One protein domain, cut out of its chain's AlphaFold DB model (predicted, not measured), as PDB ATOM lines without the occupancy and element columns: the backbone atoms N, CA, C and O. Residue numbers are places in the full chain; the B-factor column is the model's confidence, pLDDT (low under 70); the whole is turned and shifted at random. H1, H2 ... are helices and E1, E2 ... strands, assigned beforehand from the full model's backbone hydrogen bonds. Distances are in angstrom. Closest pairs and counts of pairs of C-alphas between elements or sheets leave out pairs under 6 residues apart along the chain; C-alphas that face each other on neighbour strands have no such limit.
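Overview. This is residues 21 to 96 of the 96 residues of an uncharacterized protein of Marinobacter halodurans (UniProt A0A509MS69). A small sheet of three strands, E1, E2 and E3, has the long helix H1 running slantwise over one face, and the free end of H1, with residues 58 to 63, sticks out. From there a long stretch with no named element, residues 62 to 85, folds back and leads to a short helix, H2, off the sheet. The 76 printed residues hold E1, E2, E3, H1 and H2 in that order; the sheet, E1 - E2 - E3, is antiparallel, and the class is mixed, helices and strands. The whole is compact, with a radius of gyration of the C-alphas of 12.9 A and spans of 38 by 29 by 20 A.

Along the chain. E1 is residues 21 to 23, 6.9 A long, beginning at C-alpha 21 (-37.875, 16.483, -12.161). E2 is residues 26 to 30, 13.7 A, and E3 is residues 36 to 40, 11.4 A. H1, residues 43 to 61, measures 27.1 A. H2, residues 86 to 94, measures 12.8 A and ends at C-alpha 94 (-37.856, 0.097, 10.821).

Arrangement. The strands form a meander, each the antiparallel neighbour of the one before. In the hairpin E1 and E2, N 21 and O 28 are 2.9 A apart, within hydrogen-bond range; in the hairpin E2 and E3, N 37 and O 29 are 2.8 A apart, also within range. H1 is on the sheet at a height of 8.6 A, two layers, helix on one face; it lies over E2 and E3, at 37 degrees to E3 on the local plane. The closest C-alphas of E2 and H1 are those of Trp 27 and Phe 43, 5.8 A. H2 is not on the sheet; its closest C-alpha pair with E3 is Gln 86 and Pro 39, 7.7 A. H1 and H2 are apart. Each O i to N i+4 pair in H1 is within hydrogen-bond range, and 4 of 5 in H2.

Size, cuts and confidence. The C-alphas farthest apart, of Arg 62 and Ser 96, are 38.2 A apart. The printed part has no cut; the link H1 to H2 is long, 24 residues. The model's pLDDT is under 70 at residues 59 to 96.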
ATOM      1  N   PHE A  21     -37.222  15.421 -12.920       93.06
ATOM      2  CA  PHE A  21     -37.875  16.483 -12.161       93.06
ATOM      3  C   PHE A  21     -37.095  16.796 -10.878       93.06
ATOM      4  O   PHE A  21     -36.311  15.976 -10.402       93.06
ATOM      5  N   ALA A  22     -37.302  17.990 -10.327       92.94
ATOM      6  CA  ALA A  22     -36.688  18.415  -9.075       92.94
ATOM      7  C   ALA A  22     -37.751  18.589  -7.985       92.94
ATOM      8  O   ALA A  22     -38.825  19.134  -8.238       92.94
ATOM      9  N   VAL A  23     -37.427  18.158  -6.764       89.31
ATOM     10  CA  VAL A  23     -38.203  18.454  -5.552       89.31
ATOM     11  C   VAL A  23     -37.262  19.138  -4.565       89.31
ATOM     12  O   VAL A  23     -36.280  18.549  -4.103       89.31
ATOM     13  N   GLY A  24     -37.524  20.413  -4.275       93.06
ATOM     14  CA  GLY A  24     -36.595  21.256  -3.523       93.06
ATOM     15  C   GLY A  24     -35.263  21.424  -4.265       93.06
ATOM     16  O   GLY A  24     -35.236  21.914  -5.389       93.06
ATOM     17  N   ARG A  25     -34.157  21.013  -3.632       89.88
ATOM     18  CA  ARG A  25     -32.788  21.066  -4.196       89.88
ATOM     19  C   ARG A  25     -32.275  19.706  -4.681       89.88
ATOM     20  O   ARG A  25     -31.076  19.540  -4.866       89.88
ATOM     21  N   ARG A  26     -33.156  18.713  -4.809       89.19
ATOM     22  CA  ARG A  26     -32.789  17.348  -5.198       89.19
ATOM     23  C   ARG A  26     -33.441  16.978  -6.519       89.19
ATOM     24  O   ARG A  26     -34.575  17.377  -6.788       89.19
ATOM     25  N   TRP A  27     -32.715  16.207  -7.314       91.12
ATOM     26  CA  TRP A  27     -33.132  15.747  -8.629       91.12
ATOM     27  C   TRP A  27     -33.587  14.297  -8.595       91.12
ATOM     28  O   TRP A  27     -33.088  13.494  -7.814       91.12
ATOM     29  N   TYR A  28     -34.536  13.974  -9.460       89.12
ATOM     30  CA  TYR A  28     -35.131  12.654  -9.582       89.12
ATOM     31  C   TYR A  28     -35.386  12.345 -11.052       89.12
ATOM     32  O   TYR A  28     -35.522  13.260 -11.873       89.12
ATOM     33  N   PHE A  29     -35.526  11.065 -11.381       91.12
ATOM     34  CA  PHE A  29     -36.124  10.646 -12.643       91.12
ATOM     35  C   PHE A  29     -37.134   9.517 -12.451       91.12
ATOM     36  O   PHE A  29     -37.097   8.793 -11.462       91.12
ATOM     37  N   THR A  30     -38.059   9.378 -13.400       90.06
ATOM     38  CA  THR A  30     -39.066   8.309 -13.420       90.06
ATOM     39  C   THR A  30     -38.795   7.312 -14.539       90.06
ATOM     40  O   THR A  30     -38.439   7.700 -15.653       90.06
ATOM     41  N   THR A  31     -38.997   6.026 -14.274       87.44
ATOM     42  CA  THR A  31     -38.913   4.948 -15.268       87.44
ATOM     43  C   THR A  31     -40.239   4.803 -16.029       87.44
ATOM     44  O   THR A  31     -41.221   5.505 -15.757       87.44
ATOM     45  N   ARG A  32     -40.308   3.909 -17.029       85.69
ATOM     46  CA  ARG A  32     -41.575   3.641 -17.747       85.69
ATOM     47  C   ARG A  32     -42.562   2.883 -16.860       85.69
ATOM     48  O   ARG A  32     -43.767   3.068 -16.994       85.69
ATOM     49  N   GLU A  33     -42.026   2.111 -15.925       83.12
ATOM     50  CA  GLU A  33     -42.704   1.284 -14.930       83.12
ATOM     51  C   GLU A  33     -43.212   2.113 -13.739       83.12
ATOM     52  O   GLU A  33     -43.808   1.570 -12.817       83.12
ATOM     53  N   LYS A  34     -43.035   3.443 -13.796       82.19
ATOM     54  CA  LYS A  34     -43.438   4.422 -12.774       82.19
ATOM     55  C   LYS A  34     -42.628   4.341 -11.476       82.19
ATOM     56  O   LYS A  34     -43.053   4.894 -10.464       82.19
ATOM     57  N   THR A  35     -41.447   3.732 -11.515       82.19
ATOM     58  CA  THR A  35     -40.475   3.815 -10.421       82.19
ATOM     59  C   THR A  35     -39.808   5.187 -10.444       82.19
ATOM     60  O   THR A  35     -39.417   5.665 -11.508       82.19
ATOM     61  N   THR A  36     -39.672   5.822  -9.283       85.94
ATOM     62  CA  THR A  36     -38.953   7.094  -9.123       85.94
ATOM     63  C   THR A  36     -37.598   6.833  -8.486       85.94
ATOM     64  O   THR A  36     -37.523   6.136  -7.479       85.94
ATOM     65  N   LEU A  37     -36.542   7.410  -9.058       83.50
ATOM     66  CA  LEU A  37     -35.156   7.219  -8.642       83.50
ATOM     67  C   LEU A  37     -34.510   8.561  -8.296       83.50
ATOM     68  O   LEU A  37     -34.782   9.573  -8.944       83.50
ATOM     69  N   GLY A  38     -33.681   8.555  -7.255       85.06
ATOM     70  CA  GLY A  38     -33.110   9.728  -6.592       85.06
ATOM     71  C   GLY A  38     -33.195   9.578  -5.064       85.06
ATOM     72  O   GLY A  38     -33.522   8.491  -4.583       85.06
ATOM     73  N   PRO A  39     -32.941  10.639  -4.281       88.81
ATOM     74  CA  PRO A  39     -32.549  11.981  -4.706       88.81
ATOM     75  C   PRO A  39     -31.095  12.068  -5.189       88.81
ATOM     76  O   PRO A  39     -30.180  11.615  -4.511       88.81
ATOM     77  N   PHE A  40     -30.878  12.765  -6.300       85.19
ATOM     78  CA  PHE A  40     -29.559  13.146  -6.806       85.19
ATOM     79  C   PHE A  40     -29.237  14.599  -6.453       85.19
ATOM     80  O   PHE A  40     -30.137  15.426  -6.258       85.19
ATOM     81  N   GLU A  41     -27.950  14.925  -6.354       87.00
ATOM     82  CA  GLU A  41     -27.504  16.279  -6.000       87.00
ATOM     83  C   GLU A  41     -27.636  17.251  -7.172       87.00
ATOM     84  O   GLU A  41     -27.903  18.435  -6.979       87.00
ATOM     85  N   SER A  42     -27.499  16.741  -8.395       90.50
ATOM     86  CA  SER A  42     -27.570  17.517  -9.628       90.50
ATOM     87  C   SER A  42     -28.365  16.783 -10.707       90.50
ATOM     88  O   SER A  42     -28.566  15.567 -10.652       90.50
ATOM     89  N   PHE A  43     -28.808  17.535 -11.716       93.06
ATOM     90  CA  PHE A  43     -29.426  16.962 -12.913       93.06
ATOM     91  C   PHE A  43     -28.465  16.008 -13.637       93.06
ATOM     92  O   PHE A  43     -28.880  14.944 -14.079       93.06
ATOM     93  N   GLU A  44     -27.181  16.362 -13.710       94.25
ATOM     94  CA  GLU A  44     -26.146  15.557 -14.367       94.25
ATOM     95  C   GLU A  44     -25.964  14.191 -13.690       94.25
ATOM     96  O   GLU A  44     -25.904  13.169 -14.373       94.25
ATOM     97  N   GLN A  45     -25.990  14.142 -12.351       85.38
ATOM     98  CA  GLN A  45     -25.998  12.871 -11.616       85.38
ATOM     99  C   GLN A  45     -27.254  12.048 -11.915       85.38
ATOM    100  O   GLN A  45     -27.157  10.836 -12.105       85.38
ATOM    101  N   ALA A  46     -28.426  12.686 -11.982       88.00
ATOM    102  CA  ALA A  46     -29.669  12.001 -12.331       88.00
ATOM    103  C   ALA A  46     -29.618  11.424 -13.756       88.00
ATOM    104  O   ALA A  46     -30.064  10.303 -13.981       88.00
ATOM    105  N   GLU A  47     -29.042  12.155 -14.712       92.06
ATOM    106  CA  GLU A  47     -28.870  11.710 -16.097       92.06
ATOM    107  C   GLU A  47     -27.836  10.580 -16.228       92.06
ATOM    108  O   GLU A  47     -28.059   9.618 -16.968       92.06
ATOM    109  N   GLN A  48     -26.717  10.652 -15.503       87.19
ATOM    110  CA  GLN A  48     -25.735   9.565 -15.453       87.19
ATOM    111  C   GLN A  48     -26.349   8.293 -14.856       87.19
ATOM    112  O   GLN A  48     -26.225   7.215 -15.432       87.19
ATOM    113  N   SER A  49     -27.095   8.443 -13.764       83.94
ATOM    114  CA  SER A  49     -27.810   7.353 -13.095       83.94
ATOM    115  C   SER A  49     -28.893   6.738 -13.989       83.94
ATOM    116  O   SER A  49     -29.046   5.522 -14.044       83.94
ATOM    117  N   ALA A  50     -29.621   7.554 -14.755       87.50
ATOM    118  CA  ALA A  50     -30.615   7.065 -15.706       87.50
ATOM    119  C   ALA A  50     -29.998   6.261 -16.861       87.50
ATOM    120  O   ALA A  50     -30.617   5.305 -17.327       87.50
ATOM    121  N   ARG A  51     -28.787   6.610 -17.319       87.31
ATOM    122  CA  ARG A  51     -28.053   5.805 -18.312       87.31
ATOM    123  C   ARG A  51     -27.658   4.445 -17.741       87.31
ATOM    124  O   ARG A  51     -27.982   3.435 -18.360       87.31
ATOM    125  N   ALA A  52     -27.075   4.428 -16.542       80.81
ATOM    126  CA  ALA A  52     -26.724   3.190 -15.846       80.81
ATOM    127  C   ALA A  52     -27.951   2.282 -15.633       80.81
ATOM    128  O   ALA A  52     -27.877   1.085 -15.884       80.81
ATOM    129  N   TYR A  53     -29.113   2.853 -15.280       82.69
ATOM    130  CA  TYR A  53     -30.371   2.099 -15.175       82.69
ATOM    131  C   TYR A  53     -30.736   1.349 -16.455       82.69
ATOM    132  O   TYR A  53     -31.172   0.204 -16.412       82.69
ATOM    133  N   ILE A  54     -30.638   2.025 -17.603       83.56
ATOM    134  CA  ILE A  54     -31.049   1.456 -18.890       83.56
ATOM    135  C   ILE A  54     -30.121   0.301 -19.260       83.56
ATOM    136  O   ILE A  54     -30.601  -0.752 -19.680       83.56
ATOM    137  N   GLU A  55     -28.814   0.490 -19.077       80.94
ATOM    138  CA  GLU A  55     -27.809  -0.549 -19.312       80.94
ATOM    139  C   GLU A  55     -28.048  -1.768 -18.421       80.94
ATOM    140  O   GLU A  55     -27.996  -2.894 -18.914       80.94
ATOM    141  N   ASP A  56     -28.388  -1.543 -17.151       71.19
ATOM    142  CA  ASP A  56     -28.689  -2.596 -16.187       71.19
ATOM    143  C   ASP A  56     -29.966  -3.364 -16.521       71.19
ATOM    144  O   ASP A  56     -29.939  -4.590 -16.608       71.19
ATOM    145  N   VAL A  57     -31.071  -2.669 -16.794       74.88
ATOM    146  CA  VAL A  57     -32.330  -3.320 -17.181       74.88
ATOM    147  C   VAL A  57     -32.129  -4.175 -18.432       74.88
ATOM    148  O   VAL A  57     -32.679  -5.275 -18.536       74.88
ATOM    149  N   ASP A  58     -31.321  -3.706 -19.383       75.31
ATOM    150  CA  ASP A  58     -30.988  -4.476 -20.576       75.31
ATOM    151  C   ASP A  58     -29.998  -5.622 -20.291       75.31
ATOM    152  O   ASP A  58     -30.102  -6.676 -20.920       75.31
ATOM    153  N   ALA A  59     -29.062  -5.469 -19.352       67.50
ATOM    154  CA  ALA A  59     -28.160  -6.534 -18.908       67.50
ATOM    155  C   ALA A  59     -28.906  -7.644 -18.152       67.50
ATOM    156  O   ALA A  59     -28.726  -8.816 -18.482       67.50
ATOM    157  N   HIS A  60     -29.825  -7.295 -17.250       64.81
ATOM    158  CA  HIS A  60     -30.719  -8.223 -16.557       64.81
ATOM    159  C   HIS A  60     -31.579  -9.023 -17.525       64.81
ATOM    160  O   HIS A  60     -31.672 -10.246 -17.419       64.81
ATOM    161  N   ARG A  61     -32.152  -8.360 -18.537       65.38
ATOM    162  CA  ARG A  61     -32.867  -9.041 -19.629       65.38
ATOM    163  C   ARG A  61     -31.986 -10.035 -20.390       65.38
ATOM    164  O   ARG A  61     -32.514 -10.980 -20.968       65.38
ATOM    165  N   ARG A  62     -30.666  -9.820 -20.408       65.56
ATOM    166  CA  ARG A  62     -29.661 -10.667 -21.072       65.56
ATOM    167  C   ARG A  62     -28.939 -11.638 -20.124       65.56
ATOM    168  O   ARG A  62     -28.109 -12.404 -20.601       65.56
ATOM    169  N   GLY A  63     -29.249 -11.633 -18.825       49.22
ATOM    170  CA  GLY A  63     -28.629 -12.509 -17.824       49.22
ATOM    171  C   GLY A  63     -27.191 -12.146 -17.426       49.22
ATOM    172  O   GLY A  63     -26.445 -13.033 -17.022       49.22
ATOM    173  N   ALA A  64     -26.781 -10.879 -17.552       52.09
ATOM    174  CA  ALA A  64     -25.452 -10.401 -17.154       52.09
ATOM    175  C   ALA A  64     -25.515  -9.529 -15.885       52.09
ATOM    176  O   ALA A  64     -26.440  -8.735 -15.736       52.09
ATOM    177  N   ALA A  65     -24.521  -9.664 -14.995       53.09
ATOM    178  CA  ALA A  65     -24.379  -8.850 -13.782       53.09
ATOM    179  C   ALA A  65     -23.648  -7.525 -14.072       53.09
ATOM    180  O   ALA A  65     -22.737  -7.495 -14.903       53.09
ATOM    181  N   VAL A  66     -24.020  -6.448 -13.373       50.66
ATOM    182  CA  VAL A  66     -23.470  -5.092 -13.555       50.66
ATOM    183  C   VAL A  66     -23.174  -4.436 -12.207       50.66
ATOM    184  O   VAL A  66     -23.846  -4.708 -11.217       50.66
ATOM    185  N   ASP A  67     -22.137  -3.596 -12.184       53.38
ATOM    186  CA  ASP A  67     -21.691  -2.836 -11.011       53.38
ATOM    187  C   ASP A  67     -22.432  -1.492 -10.907       53.38
ATOM    188  O   ASP A  67     -22.658  -0.811 -11.913       53.38
ATOM    189  N   TYR A  68     -22.813  -1.099  -9.690       50.28
ATOM    190  CA  TYR A  68     -23.687   0.051  -9.459       50.28
ATOM    191  C   TYR A  68     -22.909   1.283  -9.014       50.28
ATOM    192  O   TYR A  68     -22.336   1.333  -7.928       50.28
ATOM    193  N   SER A  69     -23.045   2.362  -9.782       48.19
ATOM    194  CA  SER A  69     -22.819   3.717  -9.284       48.19
ATOM    195  C   SER A  69     -24.174   4.423  -9.153       48.19
ATOM    196  O   SER A  69     -24.982   4.428 -10.077       48.19
ATOM    197  N   TYR A  70     -24.441   4.988  -7.970       48.19
ATOM    198  CA  TYR A  70     -25.620   5.814  -7.651       48.19
ATOM    199  C   TYR A  70     -26.974   5.112  -7.404       48.19
ATOM    200  O   TYR A  70     -28.016   5.766  -7.430       48.19
ATOM    201  N   GLY A  71     -26.978   3.822  -7.042       49.22
ATOM    202  CA  GLY A  71     -28.125   3.200  -6.349       49.22
ATOM    203  C   GLY A  71     -29.353   2.928  -7.219       49.22
ATOM    204  O   GLY A  71     -30.490   2.975  -6.750       49.22
ATOM    205  N   VAL A  72     -29.135   2.649  -8.496       52.09
ATOM    206  CA  VAL A  72     -30.206   2.481  -9.465       52.09
ATOM    207  C   VAL A  72     -30.604   1.002  -9.592       52.09
ATOM    208  O   VAL A  72     -30.315   0.347 -10.579       52.09
ATOM    209  N   VAL A  73     -31.287   0.516  -8.552       49.94
ATOM    210  CA  VAL A  73     -32.086  -0.729  -8.468       49.94
ATOM    211  C   VAL A  73     -31.370  -2.064  -8.742       49.94
ATOM    212  O   VAL A  73     -31.665  -2.753  -9.706       49.94
ATOM    213  N   LEU A  74     -30.614  -2.527  -7.750       45.25
ATOM    214  CA  LEU A  74     -30.916  -3.778  -7.045       45.25
ATOM    215  C   LEU A  74     -30.594  -3.514  -5.574       45.25
ATOM    216  O   LEU A  74     -29.432  -3.334  -5.224       45.25
ATOM    217  N   HIS A  75     -31.608  -3.401  -4.715       50.84
ATOM    218  CA  HIS A  75     -31.347  -3.330  -3.281       50.84
ATOM    219  C   HIS A  75     -31.531  -4.731  -2.700       50.84
ATOM    220  O   HIS A  75     -32.621  -5.167  -2.345       50.84
ATOM    221  N   ASP A  76     -30.433  -5.457  -2.610       55.16
ATOM    222  CA  ASP A  76     -30.230  -6.222  -1.399       55.16
ATOM    223  C   ASP A  76     -29.764  -5.206  -0.339       55.16
ATOM    224  O   ASP A  76     -28.785  -4.478  -0.524       55.16
ATOM    225  N   TYR A  77     -30.553  -5.047   0.725       49.69
ATOM    226  CA  TYR A  77     -30.254  -4.069   1.773       49.69
ATOM    227  C   TYR A  77     -28.978  -4.440   2.544       49.69
ATOM    228  O   TYR A  77     -28.398  -3.567   3.187       49.69
ATOM    229  N   GLU A  78     -28.538  -5.699   2.463       50.78
ATOM    230  CA  GLU A  78     -27.318  -6.190   3.104       50.78
ATOM    231  C   GLU A  78     -26.057  -5.755   2.347       50.78
ATOM    232  O   GLU A  78     -24.993  -5.613   2.948       50.78
ATOM    233  N   THR A  79     -26.169  -5.474   1.044       51.19
ATOM    234  CA  THR A  79     -25.028  -5.156   0.164       51.19
ATOM    235  C   THR A  79     -25.043  -3.729  -0.393       51.19
ATOM    236  O   THR A  79     -24.140  -3.335  -1.134       51.19
ATOM    237  N   CYS A  80     -26.020  -2.902  -0.010       56.53
ATOM    238  CA  CYS A  80     -26.118  -1.519  -0.471       56.53
ATOM    239  C   CYS A  80     -24.976  -0.629   0.067       56.53
ATOM    240  O   CYS A  80     -24.886  -0.359   1.263       56.53
ATOM    241  N   THR A  81     -24.145  -0.088  -0.832       57.12
ATOM    242  CA  THR A  81     -23.025   0.824  -0.504       57.12
ATOM    243  C   THR A  81     -23.355   2.312  -0.677       57.12
ATOM    244  O   THR A  81     -22.523   3.181  -0.409       57.12
ATOM    245  N   ALA A  82     -24.566   2.651  -1.126       53.53
ATOM    246  CA  ALA A  82     -24.938   4.028  -1.429       53.53
ATOM    247  C   ALA A  82     -25.134   4.863  -0.148       53.53
ATOM    248  O   ALA A  82     -26.140   4.732   0.551       53.53
ATOM    249  N   ALA A  83     -24.215   5.807   0.095       49.75
ATOM    250  CA  ALA A  83     -24.178   6.689   1.272       49.75
ATOM    251  C   ALA A  83     -25.486   7.465   1.560       49.75
ATOM    252  O   ALA A  83     -25.718   7.914   2.686       49.75
ATOM    253  N   HIS A  84     -26.354   7.634   0.557       55.22
ATOM    254  CA  HIS A  84     -27.600   8.400   0.654       55.22
ATOM    255  C   HIS A  84     -28.840   7.663   0.117       55.22
ATOM    256  O   HIS A  84     -29.834   8.314  -0.202       55.22
ATOM    257  N   CYS A  85     -28.827   6.326   0.049       63.09
ATOM    258  CA  CYS A  85     -30.006   5.563  -0.375       63.09
ATOM    259  C   CYS A  85     -31.188   5.791   0.586       63.09
ATOM    260  O   CYS A  85     -31.150   5.385   1.750       63.09
ATOM    261  N   GLN A  86     -32.248   6.451   0.104       59.91
ATOM    262  CA  GLN A  86     -33.406   6.810   0.928       59.91
ATOM    263  C   GLN A  86     -34.117   5.569   1.492       59.91
ATOM    264  O   GLN A  86     -34.436   5.549   2.679       59.91
ATOM    265  N   GLN A  87     -34.255   4.505   0.695       54.66
ATOM    266  CA  GLN A  87     -34.836   3.233   1.142       54.66
ATOM    267  C   GLN A  87     -34.001   2.540   2.226       54.66
ATOM    268  O   GLN A  87     -34.569   1.988   3.162       54.66
ATOM    269  N   CYS A  88     -32.665   2.623   2.186       59.50
ATOM    270  CA  CYS A  88     -31.824   2.092   3.269       59.50
ATOM    271  C   CYS A  88     -31.972   2.904   4.561       59.50
ATOM    272  O   CYS A  88     -32.012   2.334   5.647       59.50
ATOM    273  N   ARG A  89     -32.123   4.233   4.463       63.03
ATOM    274  CA  ARG A  89     -32.401   5.083   5.636       63.03
ATOM    275  C   ARG A  89     -33.781   4.808   6.236       63.03
ATOM    276  O   ARG A  89     -33.944   4.955   7.442       63.03
ATOM    277  N   GLU A  90     -34.761   4.434   5.418       62.47
ATOM    278  CA  GLU A  90     -36.100   4.045   5.869       62.47
ATOM    279  C   GLU A  90     -36.102   2.645   6.501       62.47
ATOM    280  O   GLU A  90     -36.614   2.494   7.605       62.47
ATOM    281  N   MET A  91     -35.442   1.654   5.893       62.69
ATOM    282  CA  MET A  91     -35.298   0.312   6.478       62.69
ATOM    283  C   MET A  91     -34.518   0.318   7.798       62.69
ATOM    284  O   MET A  91     -34.939  -0.326   8.754       62.69
ATOM    285  N   ALA A  92     -33.439   1.103   7.900       60.16
ATOM    286  CA  ALA A  92     -32.683   1.251   9.145       60.16
ATOM    287  C   ALA A  92     -33.525   1.820  10.303       60.16
ATOM    288  O   ALA A  92     -33.253   1.511  11.456       60.16
ATOM    289  N   ARG A  93     -34.553   2.629  10.008       61.00
ATOM    290  CA  ARG A  93     -35.506   3.139  11.010       61.00
ATOM    291  C   ARG A  93     -36.573   2.121  11.409       61.00
ATOM    292  O   ARG A  93     -37.179   2.280  12.458       61.00
ATOM    293  N   LEU A  94     -36.863   1.143  10.553       59.97
ATOM    294  CA  LEU A  94     -37.856   0.097  10.821       59.97
ATOM    295  C   LEU A  94     -37.276  -1.072  11.625       59.97
ATOM    296  O   LEU A  94     -38.029  -1.809  12.251       59.97
ATOM    297  N   LEU A  95     -35.952  -1.247  11.592       59.25
ATOM    298  CA  LEU A  95     -35.221  -2.286  12.325       59.25
ATOM    299  C   LEU A  95     -34.642  -1.801  13.670       59.25
ATOM    300  O   LEU A  95     -33.981  -2.578  14.356       59.25
ATOM    301  N   SER A  96     -34.866  -0.533  14.031       53.34
ATOM    302  CA  SER A  96     -34.483   0.093  15.308       53.34
ATOM    303  C   SER A  96     -35.671   0.206  16.251       53.34
ATOM    304  O   SER A  96     -35.491  -0.051  17.459       53.34
TER     305      SER A  96